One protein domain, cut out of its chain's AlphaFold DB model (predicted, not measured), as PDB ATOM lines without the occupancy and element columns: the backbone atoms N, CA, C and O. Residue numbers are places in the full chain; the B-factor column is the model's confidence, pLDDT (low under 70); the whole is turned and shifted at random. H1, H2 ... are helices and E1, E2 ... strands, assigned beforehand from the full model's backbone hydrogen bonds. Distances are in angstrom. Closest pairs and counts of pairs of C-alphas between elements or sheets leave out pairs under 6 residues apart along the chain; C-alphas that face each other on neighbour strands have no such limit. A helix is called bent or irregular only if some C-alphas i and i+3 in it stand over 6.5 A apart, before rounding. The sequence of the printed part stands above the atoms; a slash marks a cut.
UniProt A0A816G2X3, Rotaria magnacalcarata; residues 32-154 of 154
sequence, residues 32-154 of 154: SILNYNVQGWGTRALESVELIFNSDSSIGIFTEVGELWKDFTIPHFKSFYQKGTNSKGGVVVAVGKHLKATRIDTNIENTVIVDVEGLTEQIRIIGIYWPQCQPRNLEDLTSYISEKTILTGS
ATOM      1  N   SER A  32      22.601 -33.427   5.887       89.00
ATOM      2  CA  SER A  32      22.822 -33.264   7.321       89.00
ATOM      3  C   SER A  32      22.539 -31.822   7.753       89.00
ATOM      4  O   SER A  32      23.105 -30.866   7.211       89.00
ATOM      5  N   ILE A  33      21.653 -31.668   8.741       90.75
ATOM      6  CA  ILE A  33      21.264 -30.376   9.310       90.75
ATOM      7  C   ILE A  33      21.575 -30.377  10.806       90.75
ATOM      8  O   ILE A  33      21.042 -31.198  11.550       90.75
ATOM      9  N   LEU A  34      22.397 -29.427  11.246       92.50
ATOM     10  CA  LEU A  34      22.658 -29.151  12.655       92.50
ATOM     11  C   LEU A  34      21.743 -28.014  13.121       92.50
ATOM     12  O   LEU A  34      21.775 -26.935  12.540       92.50
ATOM     13  N   ASN A  35      20.967 -28.226  14.182       92.69
ATOM     14  CA  ASN A  35      20.295 -27.148  14.911       92.69
ATOM     15  C   ASN A  35      20.907 -27.055  16.313       92.69
ATOM     16  O   ASN A  35      20.918 -28.045  17.044       92.69
ATOM     17  N   TYR A  36      21.437 -25.887  16.673       91.75
ATOM     18  CA  TYR A  36      22.141 -25.687  17.934       91.75
ATOM     19  C   TYR A  36      21.878 -24.301  18.528       91.75
ATOM     20  O   TYR A  36      22.134 -23.271  17.904       91.75
ATOM     21  N   ASN A  37      21.414 -24.273  19.775       91.06
ATOM     22  CA  ASN A  37      21.297 -23.042  20.546       91.06
ATOM     23  C   ASN A  37      22.646 -22.725  21.210       91.06
ATOM     24  O   ASN A  37      23.097 -23.445  22.103       91.06
ATOM     25  N   VAL A  38      23.277 -21.638  20.763       89.94
ATOM     26  CA  VAL A  38      24.623 -21.214  21.178       89.94
ATOM     27  C   VAL A  38      24.629 -20.619  22.588       89.94
ATOM     28  O   VAL A  38      25.661 -20.644  23.255       89.94
ATOM     29  N   GLN A  39      23.493 -20.105  23.072       87.81
ATOM     30  CA  GLN A  39      23.362 -19.446  24.379       87.81
ATOM     31  C   GLN A  39      24.383 -18.313  24.600       87.81
ATOM     32  O   GLN A  39      24.916 -18.124  25.696       87.81
ATOM     33  N   GLY A  40      24.655 -17.543  23.545       82.50
ATOM     34  CA  GLY A  40      25.606 -16.438  23.524       82.50
ATOM     35  C   GLY A  40      26.978 -16.843  22.990       82.50
ATOM     36  O   GLY A  40      27.786 -17.458  23.685       82.50
ATOM     37  N   TRP A  41      27.296 -16.399  21.768       82.00
ATOM     38  CA  TRP A  41      28.571 -16.709  21.111       82.00
ATOM     39  C   TRP A  41      29.797 -16.343  21.952       82.00
ATOM     40  O   TRP A  41      30.746 -17.113  22.024       82.00
ATOM     41  N   GLY A  42      29.774 -15.199  22.641       78.75
ATOM     42  CA  GLY A  42      30.930 -14.718  23.403       78.75
ATOM     43  C   GLY A  42      31.420 -15.690  24.484       78.75
ATOM     44  O   GLY A  42      32.622 -15.798  24.698       78.75
ATOM     45  N   THR A  43      30.517 -16.418  25.145       77.94
ATOM     46  CA  THR A  43      30.864 -17.340  26.239       77.94
ATOM     47  C   THR A  43      31.156 -18.759  25.760       77.94
ATOM     48  O   THR A  43      31.899 -19.470  26.431       77.94
ATOM     49  N   ARG A  44      30.598 -19.179  24.614       80.94
ATOM     50  CA  ARG A  44      30.669 -20.567  24.111       80.94
ATOM     51  C   ARG A  44      31.249 -20.699  22.701       80.94
ATOM     52  O   ARG A  44      31.038 -21.717  22.044       80.94
ATOM     53  N   ALA A  45      31.996 -19.697  22.234       83.38
ATOM     54  CA  ALA A  45      32.557 -19.674  20.882       83.38
ATOM     55  C   ALA A  45      33.370 -20.937  20.562       83.38
ATOM     56  O   ALA A  45      33.112 -21.573  19.550       83.38
ATOM     57  N   LEU A  46      34.310 -21.335  21.428       84.06
ATOM     58  CA  LEU A  46      35.192 -22.484  21.165       84.06
ATOM     59  C   LEU A  46      34.418 -23.800  21.011       84.06
ATOM     60  O   LEU A  46      34.613 -24.503  20.026       84.06
ATOM     61  N   GLU A  47      33.498 -24.083  21.934       85.94
ATOM     62  CA  GLU A  47      32.639 -25.274  21.887       85.94
ATOM     63  C   GLU A  47      31.760 -25.278  20.630       85.94
ATOM     64  O   GLU A  47      31.639 -26.290  19.942       85.94
ATOM     65  N   SER A  48      31.177 -24.124  20.298       85.12
ATOM     66  CA  SER A  48      30.316 -23.982  19.123       85.12
ATOM     67  C   SER A  48      31.103 -24.204  17.831       85.12
ATOM     68  O   SER A  48      30.619 -24.871  16.923       85.12
ATOM     69  N   VAL A  49      32.327 -23.675  17.747       85.19
ATOM     70  CA  VAL A  49      33.229 -23.885  16.608       85.19
ATOM     71  C   VAL A  49      33.587 -25.362  16.460       85.19
ATOM     72  O   VAL A  49      33.495 -25.900  15.360       85.19
ATOM     73  N   GLU A  50      33.975 -26.017  17.552       86.62
ATOM     74  CA  GLU A  50      34.326 -27.437  17.549       86.62
ATOM     75  C   GLU A  50      33.147 -28.309  17.099       86.62
ATOM     76  O   GLU A  50      33.310 -29.167  16.232       86.62
ATOM     77  N   LEU A  51      31.942 -28.030  17.604       87.31
ATOM     78  CA  LEU A  51      30.724 -28.714  17.177       87.31
ATOM     79  C   LEU A  51      30.476 -28.548  15.673       87.31
ATOM     80  O   LEU A  51      30.206 -29.532  14.993       87.31
ATOM     81  N   ILE A  52      30.593 -27.324  15.150       85.69
ATOM     82  CA  ILE A  52      30.374 -27.028  13.726       85.69
ATOM     83  C   ILE A  52      31.344 -27.805  12.835       85.69
ATOM     84  O   ILE A  52      30.950 -28.295  11.779       85.69
ATOM     85  N   PHE A  53      32.612 -27.907  13.239       85.06
ATOM     86  CA  PHE A  53      33.622 -28.607  12.449       85.06
ATOM     87  C   PHE A  53      33.522 -30.128  12.541       85.06
ATOM     88  O   PHE A  53      33.881 -30.802  11.581       85.06
ATOM     89  N   ASN A  54      33.019 -30.664  13.654       87.62
ATOM     90  CA  ASN A  54      32.909 -32.106  13.866       87.62
ATOM     91  C   ASN A  54      31.561 -32.697  13.421       87.62
ATOM     92  O   ASN A  54      31.413 -33.916  13.410       87.62
ATOM     93  N   SER A  55      30.559 -31.875  13.083       84.38
ATOM     94  CA  SER A  55      29.200 -32.360  12.803       84.38
ATOM     95  C   SER A  55      28.955 -32.822  11.362       84.38
ATOM     96  O   SER A  55      27.818 -33.184  11.052       84.38
ATOM     97  N   ASP A  56      29.952 -32.740  10.465       84.44
ATOM     98  CA  ASP A  56      29.846 -33.024   9.017       84.44
ATOM     99  C   ASP A  56      28.542 -32.481   8.380       84.44
ATOM    100  O   ASP A  56      27.931 -33.068   7.479       84.44
ATOM    101  N   SER A  57      28.055 -31.350   8.900       89.38
ATOM    102  CA  SER A  57      26.733 -30.827   8.568       89.38
ATOM    103  C   SER A  57      26.791 -29.965   7.316       89.38
ATOM    104  O   SER A  57      27.643 -29.094   7.189       89.38
ATOM    105  N   SER A  58      25.862 -30.165   6.384       91.12
ATOM    106  CA  SER A  58      25.774 -29.326   5.179       91.12
ATOM    107  C   SER A  58      25.084 -27.990   5.461       91.12
ATOM    108  O   SER A  58      25.343 -26.991   4.786       91.12
ATOM    109  N   ILE A  59      24.207 -27.972   6.467       93.62
ATOM    110  CA  ILE A  59      23.473 -26.792   6.921       93.62
ATOM    111  C   ILE A  59      23.540 -26.726   8.448       93.62
ATOM    112  O   ILE A  59      23.332 -27.730   9.124       93.62
ATOM    113  N   GLY A  60      23.807 -25.542   8.992       94.12
ATOM    114  CA  GLY A  60      23.736 -25.249  10.421       94.12
ATOM    115  C   GLY A  60      22.726 -24.141  10.705       94.12
ATOM    116  O   GLY A  60      22.720 -23.124  10.015       94.12
ATOM    117  N   ILE A  61      21.882 -24.318  11.714       95.44
ATOM    118  CA  ILE A  61      20.986 -23.300  12.252       95.44
ATOM    119  C   ILE A  61      21.422 -23.033  13.685       95.44
ATOM    120  O   ILE A  61      21.396 -23.929  14.525       95.44
ATOM    121  N   PHE A  62      21.837 -21.798  13.944       93.75
ATOM    122  CA  PHE A  62      22.328 -21.367  15.243       93.75
ATOM    123  C   PHE A  62      21.423 -20.285  15.804       93.75
ATOM    124  O   PHE A  62      21.197 -19.260  15.156       93.75
ATOM    125  N   THR A  63      20.917 -20.505  17.008       93.88
ATOM    126  CA  THR A  63      20.083 -19.545  17.736       93.88
ATOM    127  C   THR A  63      20.825 -19.005  18.951       93.88
ATOM    128  O   THR A  63      21.847 -19.554  19.363       93.88
ATOM    129  N   GLU A  64      20.353 -17.880  19.493       92.06
ATOM    130  CA  GLU A  64      21.015 -17.159  20.592       92.06
ATOM    131  C   GLU A  64      22.490 -16.836  20.308       92.06
ATOM    132  O   GLU A  64      23.354 -16.875  21.182       92.06
ATOM    133  N   VAL A  65      22.808 -16.516  19.054       91.38
ATOM    134  CA  VAL A  65      24.189 -16.210  18.656       91.38
ATOM    135  C   VAL A  65      24.678 -14.859  19.198       91.38
ATOM    136  O   VAL A  65      25.882 -14.626  19.302       91.38
ATOM    137  N   GLY A  66      23.764 -13.966  19.580       90.00
ATOM    138  CA  GLY A  66      24.079 -12.611  20.021       90.00
ATOM    139  C   GLY A  66      24.583 -11.696  18.900       90.00
ATOM    140  O   GLY A  66      24.675 -12.056  17.724       90.00
ATOM    141  N   GLU A  67      24.920 -10.461  19.269       86.81
ATOM    142  CA  GLU A  67      25.406  -9.447  18.319       86.81
ATOM    143  C   GLU A  67      26.849  -9.673  17.860       86.81
ATOM    144  O   GLU A  67      27.212  -9.282  16.753       86.81
ATOM    145  N   LEU A  68      27.663 -10.324  18.695       83.81
ATOM    146  CA  LEU A  68      29.082 -10.574  18.418       83.81
ATOM    147  C   LEU A  68      29.297 -11.543  17.252       83.81
ATOM    148  O   LEU A  68      30.383 -11.582  16.682       83.81
ATOM    149  N   TRP A  69      28.270 -12.305  16.868       85.94
ATOM    150  CA  TRP A  69      28.362 -13.214  15.734       85.94
ATOM    151  C   TRP A  69      28.576 -12.490  14.403       85.94
ATOM    152  O   TRP A  69      29.187 -13.048  13.499       85.94
ATOM    153  N   LYS A  70      28.098 -11.248  14.250       81.94
ATOM    154  CA  LYS A  70      28.149 -10.521  12.968       81.94
ATOM    155  C   LYS A  70      29.566 -10.418  12.371       81.94
ATOM    156  O   LYS A  70      29.703 -10.320  11.157       81.94
ATOM    157  N   ASP A  71      30.586 -10.445  13.230       84.12
ATOM    158  CA  ASP A  71      31.999 -10.311  12.866       84.12
ATOM    159  C   ASP A  71      32.687 -11.682  12.686       84.12
ATOM    160  O   ASP A  71      33.851 -11.762  12.296       84.12
ATOM    161  N   PHE A  72      31.973 -12.779  12.954       86.31
ATOM    162  CA  PHE A  72      32.472 -14.142  12.836       86.31
ATOM    163  C   PHE A  72      32.107 -14.768  11.485       86.31
ATOM    164  O   PHE A  72      30.996 -14.635  10.974       86.31
ATOM    165  N   THR A  73      33.054 -15.511  10.912       87.31
ATOM    166  CA  THR A  73      32.855 -16.281   9.682       87.31
ATOM    167  C   THR A  73      33.139 -17.746   9.960       87.31
ATOM    168  O   THR A  73      34.234 -18.079  10.405       87.31
ATOM    169  N   ILE A  74      32.190 -18.624   9.630       87.88
ATOM    170  CA  ILE A  74      32.422 -20.070   9.636       87.88
ATOM    171  C   ILE A  74      33.145 -20.447   8.329       87.88
ATOM    172  O   ILE A  74      32.579 -20.258   7.243       87.88
ATOM    173  N   PRO A  75      34.378 -20.982   8.377       86.81
ATOM    174  CA  PRO A  75      35.068 -21.476   7.186       86.81
ATOM    175  C   PRO A  75      34.226 -22.510   6.440       86.81
ATOM    176  O   PRO A  75      33.529 -23.298   7.057       86.81
ATOM    177  N   HIS A  76      34.288 -22.521   5.108       90.19
ATOM    178  CA  HIS A  76      33.504 -23.420   4.237       90.19
ATOM    179  C   HIS A  76      31.982 -23.234   4.237       90.19
ATOM    180  O   HIS A  76      31.320 -23.881   3.429       90.19
ATOM    181  N   PHE A  77      31.430 -22.294   5.008       94.25
ATOM    182  CA  PHE A  77      30.011 -21.947   4.961       94.25
ATOM    183  C   PHE A  77      29.789 -20.522   4.445       94.25
ATOM    184  O   PHE A  77      30.659 -19.650   4.506       94.25
ATOM    185  N   LYS A  78      28.596 -20.296   3.904       95.12
ATOM    186  CA  LYS A  78      27.987 -18.986   3.705       95.12
ATOM    187  C   LYS A  78      26.960 -18.791   4.818       95.12
ATOM    188  O   LYS A  78      26.012 -19.566   4.917       95.12
ATOM    189  N   SER A  79      27.160 -17.778   5.653       95.12
ATOM    190  CA  SER A  79      26.304 -17.503   6.811       95.12
ATOM    191  C   SER A  79      25.326 -16.365   6.526       95.12
ATOM    192  O   SER A  79      25.695 -15.340   5.955       95.12
ATOM    193  N   PHE A  80      24.083 -16.538   6.961       95.50
ATOM    194  CA  PHE A  80      23.008 -15.559   6.877       95.50
ATOM    195  C   PHE A  80      22.575 -15.202   8.292       95.50
ATOM    196  O   PHE A  80      21.958 -16.014   8.975       95.50
ATOM    197  N   TYR A  81      22.937 -14.002   8.734       94.38
ATOM    198  CA  TYR A  81      22.682 -13.523  10.089       94.38
ATOM    199  C   TYR A  81      21.443 -12.625  10.143       94.38
ATOM    200  O   TYR A  81      21.286 -11.720   9.318       94.38
ATOM    201  N   GLN A  82      20.597 -12.837  11.147       93.06
ATOM    202  CA  GLN A  82      19.580 -11.889  11.579       93.06
ATOM    203  C   GLN A  82      19.839 -11.510  13.034       93.06
ATOM    204  O   GLN A  82      19.874 -12.372  13.917       93.06
ATOM    205  N   LYS A  83      19.973 -10.204  13.281       90.56
ATOM    206  CA  LYS A  83      20.076  -9.663  14.635       90.56
ATOM    207  C   LYS A  83      18.802  -9.965  15.417       90.56
ATOM    208  O   LYS A  83      17.698  -9.835  14.882       90.56
ATOM    209  N   GLY A  84      18.978 -10.364  16.676       86.31
ATOM    210  CA  GLY A  84      17.856 -10.632  17.555       86.31
ATOM    211  C   GLY A  84      17.253  -9.392  18.211       86.31
ATOM    212  O   GLY A  84      17.846  -8.314  18.198       86.31
ATOM    213  N   THR A  85      16.086  -9.561  18.831       87.06
ATOM    214  CA  THR A  85      15.365  -8.489  19.554       87.06
ATOM    215  C   THR A  85      16.009  -8.096  20.884       87.06
ATOM    216  O   THR A  85      15.649  -7.085  21.480       87.06
ATOM    217  N   ASN A  86      16.983  -8.874  21.357       84.38
ATOM    218  CA  ASN A  86      17.771  -8.594  22.553       84.38
ATOM    219  C   ASN A  86      19.253  -8.943  22.318       84.38
ATOM    220  O   ASN A  86      19.598  -9.581  21.323       84.38
ATOM    221  N   SER A  87      20.130  -8.555  23.248       81.88
ATOM    222  CA  SER A  87      21.589  -8.702  23.106       81.88
ATOM    223  C   SER A  87      22.091 -10.151  23.048       81.88
ATOM    224  O   SER A  87      23.203 -10.392  22.578       81.88
ATOM    225  N   LYS A  88      21.300 -11.109  23.546       78.88
ATOM    226  CA  LYS A  88      21.602 -12.549  23.521       78.88
ATOM    227  C   LYS A  88      20.973 -13.253  22.320       78.88
ATOM    228  O   LYS A  88      21.412 -14.331  21.945       78.88
ATOM    229  N   GLY A  89      19.959 -12.647  21.716       86.69
ATOM    230  CA  GLY A  89      19.224 -13.208  20.601       86.69
ATOM    231  C   GLY A  89      19.974 -13.123  19.279       86.69
ATOM    232  O   GLY A  89      21.046 -12.534  19.153       86.69
ATOM    233  N   GLY A  90      19.353 -13.697  18.261       91.31
ATOM    234  CA  GLY A  90      19.861 -13.708  16.899       91.31
ATOM    235  C   GLY A  90      19.804 -15.104  16.318       91.31
ATOM    236  O   GLY A  90      19.792 -16.097  17.048       91.31
ATOM    237  N   VAL A  91      19.757 -15.154  14.995       94.38
ATOM    238  CA  VAL A  91      19.713 -16.400  14.236       94.38
ATOM    239  C   VAL A  91      20.760 -16.353  13.150       94.38
ATOM    240  O   VAL A  91      20.936 -15.329  12.485       94.38
ATOM    241  N   VAL A  92      21.425 -17.480  12.942       95.25
ATOM    242  CA  VAL A  92      22.306 -17.704  11.805       95.25
ATOM    243  C   VAL A  92      21.873 -18.972  11.106       95.25
ATOM    244  O   VAL A  92      21.783 -20.022  11.731       95.25
ATOM    245  N   VAL A  93      21.666 -18.885   9.797       96.75
ATOM    246  CA  VAL A  93      21.641 -20.064   8.929       96.75
ATOM    247  C   VAL A  93      22.969 -20.100   8.187       96.75
ATOM    248  O   VAL A  93      23.306 -19.167   7.462       96.75
ATOM    249  N   ALA A  94      23.757 -21.145   8.397       95.25
ATOM    250  CA  ALA A  94      25.005 -21.407   7.703       95.25
ATOM    251  C   ALA A  94      24.772 -22.510   6.671       95.25
ATOM    252  O   ALA A  94      24.289 -23.583   7.012       95.25
ATOM    253  N   VAL A  95      25.135 -22.264   5.416       95.31
ATOM    254  CA  VAL A  95      25.012 -23.247   4.333       95.31
ATOM    255  C   VAL A  95      26.389 -23.524   3.750       95.31
ATOM    256  O   VAL A  95      27.122 -22.583   3.445       95.31
ATOM    257  N   GLY A  96      26.766 -24.795   3.609       93.31
ATOM    258  CA  GLY A  96      28.053 -25.180   3.036       93.31
ATOM    259  C   GLY A  96      28.257 -24.563   1.649       93.31
ATOM    260  O   GLY A  96      27.352 -24.569   0.821       93.31
ATOM    261  N   LYS A  97      29.453 -24.037   1.361       92.44
ATOM    262  CA  LYS A  97      29.787 -23.349   0.093       92.44
ATOM    263  C   LYS A  97      29.709 -24.245  -1.148       92.44
ATOM    264  O   LYS A  97      29.770 -23.737  -2.262       92.44
ATOM    265  N   HIS A  98      29.611 -25.559  -0.956       90.50
ATOM    266  CA  HIS A  98      29.349 -26.523  -2.022       90.50
ATOM    267  C   HIS A  98      27.881 -26.493  -2.496       90.50
ATOM    268  O   HIS A  98      27.586 -27.007  -3.570       90.50
ATOM    269  N   LEU A  99      26.981 -25.870  -1.726       91.94
ATOM    270  CA  LEU A  99      25.596 -25.586  -2.093       91.94
ATOM    271  C   LEU A  99      25.449 -24.110  -2.473       91.94
ATOM    272  O   LEU A  99      26.176 -23.234  -1.992       91.94
ATOM    273  N   LYS A 100      24.459 -23.815  -3.314       93.81
ATOM    274  CA  LYS A 100      24.072 -22.437  -3.614       93.81
ATOM    275  C   LYS A 100      22.986 -22.015  -2.628       93.81
ATOM    276  O   LYS A 100      22.058 -22.766  -2.364       93.81
ATOM    277  N   ALA A 101      23.106 -20.811  -2.075       96.56
ATOM    278  CA  ALA A 101      22.170 -20.313  -1.074       96.56
ATOM    279  C   ALA A 101      21.832 -18.835  -1.287       96.56
ATOM    280  O   ALA A 101      22.739 -17.996  -1.441       96.56
ATOM    281  N   THR A 102      20.539 -18.524  -1.233       96.81
ATOM    282  CA  THR A 102      19.978 -17.187  -1.453       96.81
ATOM    283  C   THR A 102      19.080 -16.810  -0.281       96.81
ATOM    284  O   THR A 102      18.194 -17.570   0.092       96.81
ATOM    285  N   ARG A 103      19.312 -15.637   0.315       97.25
ATOM    286  CA  ARG A 103      18.458 -15.117   1.387       97.25
ATOM    287  C   ARG A 103      17.155 -14.588   0.797       97.25
ATOM    288  O   ARG A 103      17.187 -13.922  -0.232       97.25
ATOM    289  N   ILE A 104      16.051 -14.839   1.488       96.50
ATOM    290  CA  ILE A 104      14.781 -14.158   1.249       96.50
ATOM    291  C   ILE A 104      14.637 -13.064   2.297       96.50
ATOM    292  O   ILE A 104      14.772 -13.316   3.500       96.50
ATOM    293  N   ASP A 105      14.389 -11.846   1.832       94.00
ATOM    294  CA  ASP A 105      14.163 -10.715   2.715       94.00
ATOM    295  C   ASP A 105      12.819 -10.861   3.429       94.00
ATOM    296  O   ASP A 105      11.807 -11.241   2.842       94.00
ATOM    297  N   THR A 106      12.827 -10.578   4.725       91.00
ATOM    298  CA  THR A 106      11.648 -10.633   5.582       91.00
ATOM    299  C   THR A 106      11.783  -9.600   6.690       91.00
ATOM    300  O   THR A 106      12.885  -9.332   7.171       91.00
ATOM    301  N   ASN A 107      10.650  -9.042   7.107       88.62
ATOM    302  CA  ASN A 107      10.570  -8.116   8.236       88.62
ATOM    303  C   ASN A 107      10.285  -8.838   9.563       88.62
ATOM    304  O   ASN A 107      10.108  -8.186  10.590       88.62
ATOM    305  N   ILE A 108      10.217 -10.172   9.555       88.50
ATOM    306  CA  ILE A 108       9.970 -10.962  10.760       88.50
ATOM    307  C   ILE A 108      11.258 -10.986  11.587       88.50
ATOM    308  O   ILE A 108      12.271 -11.569  11.192       88.50
ATOM    309  N   GLU A 109      11.220 -10.353  12.756       87.56
ATOM    310  CA  GLU A 109      12.339 -10.332  13.698       87.56
ATOM    311  C   GLU A 109      12.774 -11.752  14.076       87.56
ATOM    312  O   GLU A 109      11.965 -12.677  14.049       87.56
ATOM    313  N   ASN A 110      14.038 -11.939  14.471       89.44
ATOM    314  CA  ASN A 110      14.580 -13.243  14.875       89.44
ATOM    315  C   ASN A 110      14.330 -14.375  13.847       89.44
ATOM    316  O   ASN A 110      14.099 -15.522  14.237       89.44
ATOM    317  N   THR A 111      14.315 -14.058  12.548       92.69
ATOM    318  CA  THR A 111      14.036 -15.024  11.476       92.69
ATOM    319  C   THR A 111      15.028 -14.873  10.330       92.69
ATOM    320  O   THR A 111      15.330 -13.768   9.886       92.69
ATOM    321  N   VAL A 112      15.529 -16.000   9.836       96.44
ATOM    322  CA  VAL A 112      16.364 -16.087   8.638       96.44
ATOM    323  C   VAL A 112      15.705 -17.065   7.683       96.44
ATOM    324  O   VAL A 112      15.437 -18.203   8.058       96.44
ATOM    325  N   ILE A 113      15.467 -16.630   6.448       97.12
ATOM    326  CA  ILE A 113      14.886 -17.465   5.398       97.12
ATOM    327  C   ILE A 113      15.905 -17.592   4.275       97.12
ATOM    328  O   ILE A 113      16.401 -16.587   3.758       97.12
ATOM    329  N   VAL A 114      16.242 -18.827   3.918       97.75
ATOM    330  CA  VAL A 114      17.246 -19.138   2.902       97.75
ATOM    331  C   VAL A 114      16.709 -20.214   1.977       97.75
ATOM    332  O   VAL A 114      16.329 -21.291   2.425       97.75
ATOM    333  N   ASP A 115      16.737 -19.936   0.683       96.31
ATOM    334  CA  ASP A 115      16.559 -20.945  -0.349       96.31
ATOM    335  C   ASP A 115      17.911 -21.591  -0.657       96.31
ATOM    336  O   ASP A 115      18.900 -20.896  -0.916       96.31
ATOM    337  N   VAL A 116      17.952 -22.921  -0.608       95.00
ATOM    338  CA  VAL A 116      19.139 -23.740  -0.850       95.00
ATOM    339  C   VAL A 116      18.942 -24.544  -2.131       95.00
ATOM    340  O   VAL A 116      17.972 -25.285  -2.295       95.00
ATOM    341  N   GLU A 117      19.889 -24.379  -3.042       89.50
ATOM    342  CA  GLU A 117      19.970 -24.999  -4.360       89.50
ATOM    343  C   GLU A 117      21.248 -25.859  -4.456       89.50
ATOM    344  O   GLU A 117      22.187 -25.703  -3.672       89.50
ATOM    345  N   GLY A 118      21.321 -26.745  -5.454       75.94
ATOM    346  CA  GLY A 118      22.435 -27.698  -5.615       75.94
ATOM    347  C   GLY A 118      22.143 -29.094  -5.059       75.94
ATOM    348  O   GLY A 118      23.014 -29.959  -5.066       75.94
ATOM    349  N   LEU A 119      20.907 -29.313  -4.617       78.12
ATOM    350  CA  LEU A 119      20.323 -30.622  -4.339       78.12
ATOM    351  C   LEU A 119      19.495 -31.080  -5.550       78.12
ATOM    352  O   LEU A 119      19.336 -30.336  -6.520       78.12
ATOM    353  N   THR A 120      18.927 -32.289  -5.491       80.94
ATOM    354  CA  THR A 120      17.967 -32.767  -6.506       80.94
ATOM    355  C   THR A 120      16.768 -31.836  -6.648       80.94
ATOM    356  O   THR A 120      16.200 -31.720  -7.729       80.94
ATOM    357  N   GLU A 121      16.395 -31.157  -5.563       83.38
ATOM    358  CA  GLU A 121      15.298 -30.204  -5.516       83.38
ATOM    359  C   GLU A 121      15.676 -29.014  -4.628       83.38
ATOM    360  O   GLU A 121      16.402 -29.171  -3.649       83.38
ATOM    361  N   GLN A 122      15.173 -27.822  -4.950       89.75
ATOM    362  CA  GLN A 122      15.339 -26.655  -4.088       89.75
ATOM    363  C   GLN A 122      14.590 -26.865  -2.766       89.75
ATOM    364  O   GLN A 122      13.424 -27.264  -2.767       89.75
ATOM    365  N   ILE A 123      15.249 -26.541  -1.655       93.94
ATOM    366  CA  ILE A 123      14.645 -26.549  -0.318       93.94
ATOM    367  C   ILE A 123      14.708 -25.154   0.293       93.94
ATOM    368  O   ILE A 123      15.621 -24.378   0.007       93.94
ATOM    369  N   ARG A 124      13.761 -24.848   1.175       95.69
ATOM    370  CA  ARG A 124      13.740 -23.610   1.950       95.69
ATOM    371  C   ARG A 124      14.039 -23.901   3.409       95.69
ATOM    372  O   ARG A 124      13.375 -24.732   4.018       95.69
ATOM    373  N   ILE A 125      15.000 -23.191   3.981       96.38
ATOM    374  CA  ILE A 125      15.315 -23.233   5.407       96.38
ATOM    375  C   ILE A 125      14.792 -21.957   6.054       96.38
ATOM    376  O   ILE A 125      15.158 -20.855   5.646       96.38
ATOM    377  N   ILE A 126      13.959 -22.109   7.080       95.50
ATOM    378  CA  ILE A 126      13.500 -21.019   7.938       95.50
ATOM    379  C   ILE A 126      14.081 -21.262   9.332       95.50
ATOM    380  O   ILE A 126      13.601 -22.123  10.069       95.50
ATOM    381  N   GLY A 127      15.135 -20.519   9.666       95.00
ATOM    382  CA  GLY A 127      15.749 -20.499  10.990       95.00
ATOM    383  C   GLY A 127      15.081 -19.454  11.876       95.00
ATOM    384  O   GLY A 127      14.933 -18.300  11.465       95.00
ATOM    385  N   ILE A 128      14.703 -19.837  13.093       91.62
ATOM    386  CA  ILE A 128      13.969 -18.983  14.026       91.62
ATOM    387  C   ILE A 128      14.585 -19.014  15.420       91.62
ATOM    388  O   ILE A 128      14.913 -20.071  15.941       91.62
ATOM    389  N   TYR A 129      14.656 -17.851  16.061       90.12
ATOM    390  CA  TYR A 129      14.842 -17.746  17.503       90.12
ATOM    391  C   TYR A 129      13.579 -17.153  18.130       90.12
ATOM    392  O   TYR A 129      13.082 -16.121  17.675       90.12
ATOM    393  N   TRP A 130      13.049 -17.804  19.159       85.88
ATOM    394  CA  TRP A 130      11.804 -17.420  19.804       85.88
ATOM    395  C   TRP A 130      11.994 -17.245  21.316       85.88
ATOM    396  O   TRP A 130      11.834 -18.185  22.093       85.88
ATOM    397  N   PRO A 131      12.293 -16.022  21.786       79.25
ATOM    398  CA  PRO A 131      12.412 -15.777  23.217       79.25
ATOM    399  C   PRO A 131      11.060 -15.977  23.920       79.25
ATOM    400  O   PRO A 131      10.036 -15.466  23.469       79.25
ATOM    401  N   GLN A 132      11.064 -16.666  25.067       74.81
ATOM    402  CA  GLN A 132       9.854 -17.056  25.818       74.81
ATOM    403  C   GLN A 132       8.913 -15.889  26.167       74.81
ATOM    404  O   GLN A 132       7.712 -16.087  26.327       74.81
ATOM    405  N   CYS A 133       9.443 -14.669  26.277       74.19
ATOM    406  CA  CYS A 133       8.670 -13.483  26.641       74.19
ATOM    407  C   CYS A 133       8.047 -12.747  25.441       74.19
ATOM    408  O   CYS A 133       7.430 -11.702  25.644       74.19
ATOM    409  N   GLN A 134       8.227 -13.230  24.206       72.38
ATOM    410  CA  GLN A 134       7.735 -12.560  23.002       72.38
ATOM    411  C   GLN A 134       6.547 -13.333  22.398       72.38
ATOM    412  O   GLN A 134       6.732 -14.449  21.898       72.38
ATOM    413  N   PRO A 135       5.320 -12.770  22.419       73.12
ATOM    414  CA  PRO A 135       4.200 -13.345  21.685       73.12
ATOM    415  C   PRO A 135       4.473 -13.238  20.182       73.12
ATOM    416  O   PRO A 135       5.100 -12.284  19.718       73.12
ATOM    417  N   ARG A 136       4.003 -14.215  19.410       74.50
ATOM    418  CA  ARG A 136       4.215 -14.253  17.960       74.50
ATOM    419  C   ARG A 136       3.072 -14.983  17.284       74.50
ATOM    420  O   ARG A 136       2.450 -15.859  17.888       74.50
ATOM    421  N   ASN A 137       2.860 -14.646  16.020       79.62
ATOM    422  CA  ASN A 137       1.903 -15.320  15.170       79.62
ATOM    423  C   ASN A 137       2.654 -16.205  14.165       79.62
ATOM    424  O   ASN A 137       3.406 -15.710  13.331       79.62
ATOM    425  N   LEU A 138       2.467 -17.527  14.239       75.62
ATOM    426  CA  LEU A 138       3.028 -18.442  13.236       75.62
ATOM    427  C   LEU A 138       2.454 -18.178  11.837       75.62
ATOM    428  O   LEU A 138       3.108 -18.507  10.849       75.62
ATOM    429  N   GLU A 139       1.277 -17.553  11.744       84.88
ATOM    430  CA  GLU A 139       0.665 -17.196  10.466       84.88
ATOM    431  C   GLU A 139       1.516 -16.206   9.661       84.88
ATOM    432  O   GLU A 139       1.442 -16.214   8.430       84.88
ATOM    433  N   ASP A 140       2.387 -15.432  10.322       85.06
ATOM    434  CA  ASP A 140       3.323 -14.514   9.666       85.06
ATOM    435  C   ASP A 140       4.274 -15.266   8.713       85.06
ATOM    436  O   ASP A 140       4.751 -14.716   7.719       85.06
ATOM    437  N   LEU A 141       4.524 -16.552   8.983       87.44
ATOM    438  CA  LEU A 141       5.406 -17.405   8.188       87.44
ATOM    439  C   LEU A 141       4.690 -18.109   7.036       87.44
ATOM    440  O   LEU A 141       5.364 -18.614   6.140       87.44
ATOM    441  N   THR A 142       3.353 -18.142   7.021       90.31
ATOM    442  CA  THR A 142       2.571 -18.946   6.065       90.31
ATOM    443  C   THR A 142       2.917 -18.618   4.616       90.31
ATOM    444  O   THR A 142       3.047 -19.521   3.797       90.31
ATOM    445  N   SER A 143       3.146 -17.339   4.301       91.69
ATOM    446  CA  SER A 143       3.531 -16.896   2.951       91.69
ATOM    447  C   SER A 143       4.904 -17.408   2.487       91.69
ATOM    448  O   SER A 143       5.189 -17.422   1.290       91.69
ATOM    449  N   TYR A 144       5.744 -17.857   3.419       90.56
ATOM    450  CA  TYR A 144       7.077 -18.382   3.145       90.56
ATOM    451  C   TYR A 144       7.127 -19.910   3.147       90.56
ATOM    452  O   TYR A 144       8.104 -20.463   2.640       90.56
ATOM    453  N   ILE A 145       6.110 -20.588   3.685       91.50
ATOM    454  CA  ILE A 145       6.068 -22.048   3.788       91.50
ATOM    455  C   ILE A 145       5.565 -22.656   2.476       91.50
ATOM    456  O   ILE A 145       4.500 -22.327   1.964       91.50
ATOM    457  N   SER A 146       6.344 -23.596   1.956       87.50
ATOM    458  CA  SER A 146       6.001 -24.481   0.843       87.50
ATOM    459  C   SER A 146       6.236 -25.941   1.240       87.50
ATOM    460  O   SER A 146       6.794 -26.220   2.302       87.50
ATOM    461  N   GLU A 147       5.866 -26.882   0.370       86.31
ATOM    462  CA  GLU A 147       6.032 -28.328   0.594       86.31
ATOM    463  C   GLU A 147       7.475 -28.735   0.957       86.31
ATOM    464  O   GLU A 147       7.685 -29.685   1.705       86.31
ATOM    465  N   LYS A 148       8.479 -27.977   0.496       90.12
ATOM    466  CA  LYS A 148       9.913 -28.247   0.712       90.12
ATOM    467  C   LYS A 148      10.551 -27.266   1.690       90.12
ATOM    468  O   LYS A 148      11.667 -26.791   1.477       90.12
ATOM    469  N   THR A 149       9.816 -26.924   2.743       90.94
ATOM    470  CA  THR A 149      10.279 -26.008   3.788       90.94
ATOM    471  C   THR A 149      10.661 -26.762   5.051       90.94
ATOM    472  O   THR A 149       9.870 -27.523   5.601       90.94
ATOM    473  N   ILE A 150      11.864 -26.493   5.547       91.31
ATOM    474  CA  ILE A 150      12.336 -26.916   6.859       91.31
ATOM    475  C   ILE A 150      12.264 -25.703   7.777       91.31
ATOM    476  O   ILE A 150      13.042 -24.757   7.651       91.31
ATOM    477  N   LEU A 151      11.303 -25.738   8.695       90.69
ATOM    478  CA  LEU A 151      11.137 -24.750   9.750       90.69
ATOM    479  C   LEU A 151      11.814 -25.265  11.019       90.69
ATOM    480  O   LEU A 151      11.457 -26.330  11.518       90.69
ATOM    481  N   THR A 152      12.795 -24.533  11.538       88.00
ATOM    482  CA  THR A 152      13.538 -24.966  12.725       88.00
ATOM    483  C   THR A 152      14.060 -23.787  13.535       88.00
ATOM    484  O   THR A 152      14.235 -22.681  13.025       88.00
ATOM    485  N   GLY A 153      14.269 -24.010  14.826       79.44
ATOM    486  CA  GLY A 153      14.599 -22.946  15.755       79.44
ATOM    487  C   GLY A 153      14.536 -23.378  17.208       79.44
ATOM    488  O   GLY A 153      14.311 -24.554  17.497       79.44
ATOM    489  N   SER A 154      14.729 -22.408  18.101       71.88
ATOM    490  CA  SER A 154      14.621 -22.560  19.556       71.88
ATOM    491  C   SER A 154      13.876 -21.395  20.177       71.88
ATOM    492  O   SER A 154      14.194 -20.257  19.754       71.88
TER     493      SER A 154
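This is residues 32 to 154 of the 154 residues of a protein of Rotaria magnacalcarata (UniProt A0A816G2X3). Two four-stranded sheets stand face to face with their strands nearly aligned, a sandwich, flat in outline; helices H1 and H2 lie on the far side of the first sheet from the second, and H3 on the far side of the second. The 123 printed residues hold three named helices and eight named strands, in the order E1 H1 E2 H2 E3 E4 E5 E6 E7 H3 E8, class mixed. The sheets run E1 E2 E4 E3 and E5 E6 E7 E8, both mixed. The whole is compact, with a radius of gyration of the C-alphas of 13.7 A and spans of 37 by 36 by 19 A.

In the first sheet, E1, residues 33 to 37, is parallel to E2, residues 59 to 63, with N 36 and O 61 at 2.9 A. E2 is antiparallel to E4, residues 90 to 96, with N 60 and O 94 at 2.8 A. E4 forms a hairpin with E3, residues 77 to 83, with N 80 and O 93 at 2.8 A. In the second, E5, residues 100 to 104, E6, residues 111 to 117, and E7, residues 123 to 128, form a meander, each strand the antiparallel neighbour of the one before; N 102 and O 115 are at 2.9 A, N 114 and O 125 at 2.9 A. E7 is parallel to E8, residues 149 to 153, with N 126 and O 150 at 2.9 A. The sheets' facing parts are 9.2 A centre to centre; the closest C-alphas of E2 and E7, Ile 61 and Gly 127, are 6.1 A apart. H1, residues 41 to 54, only grazes the first sheet with residues 41 to 52. H2, residues 67 to 71, lies over E3 at a height over the sheet of 8.6 A. H1 and H2 only just touch, with 3 pairs of C-alphas within 8 A, the closest Trp 41 and Trp 69 at 6.4 A, through residues 41 to 42 of H1 alone. H3, residues 138 to 144, only grazes the second sheet with residues 141 to 144. O i to N i+4 pairs within hydrogen-bond range are 8 of 10 in H1, 0 of 1 in H2 and 0 of 3 in H3; O i to N i+3 pairs are 1 of 2 in H2 and 3 of 4 in H3.

E1 begins at C-alpha 33 (21.264, -30.376, 9.310), and E8 ends at C-alpha 153 (14.599, -22.946, 15.755). E4 spans 19.8 A, E6 19.6 A, E3 18.5 A and H1 17.6 A. H1 and H3 are irregular: C-alphas 43 and 46 are 8.4 A apart, C-alphas 140 and 143 7.1 A.

The C-alphas farthest apart, Thr 120 and Cys 133, are 39.5 A apart. The printed part has no cut and no long link. Its mean pLDDT is 88.4, and no printed residue is under 70.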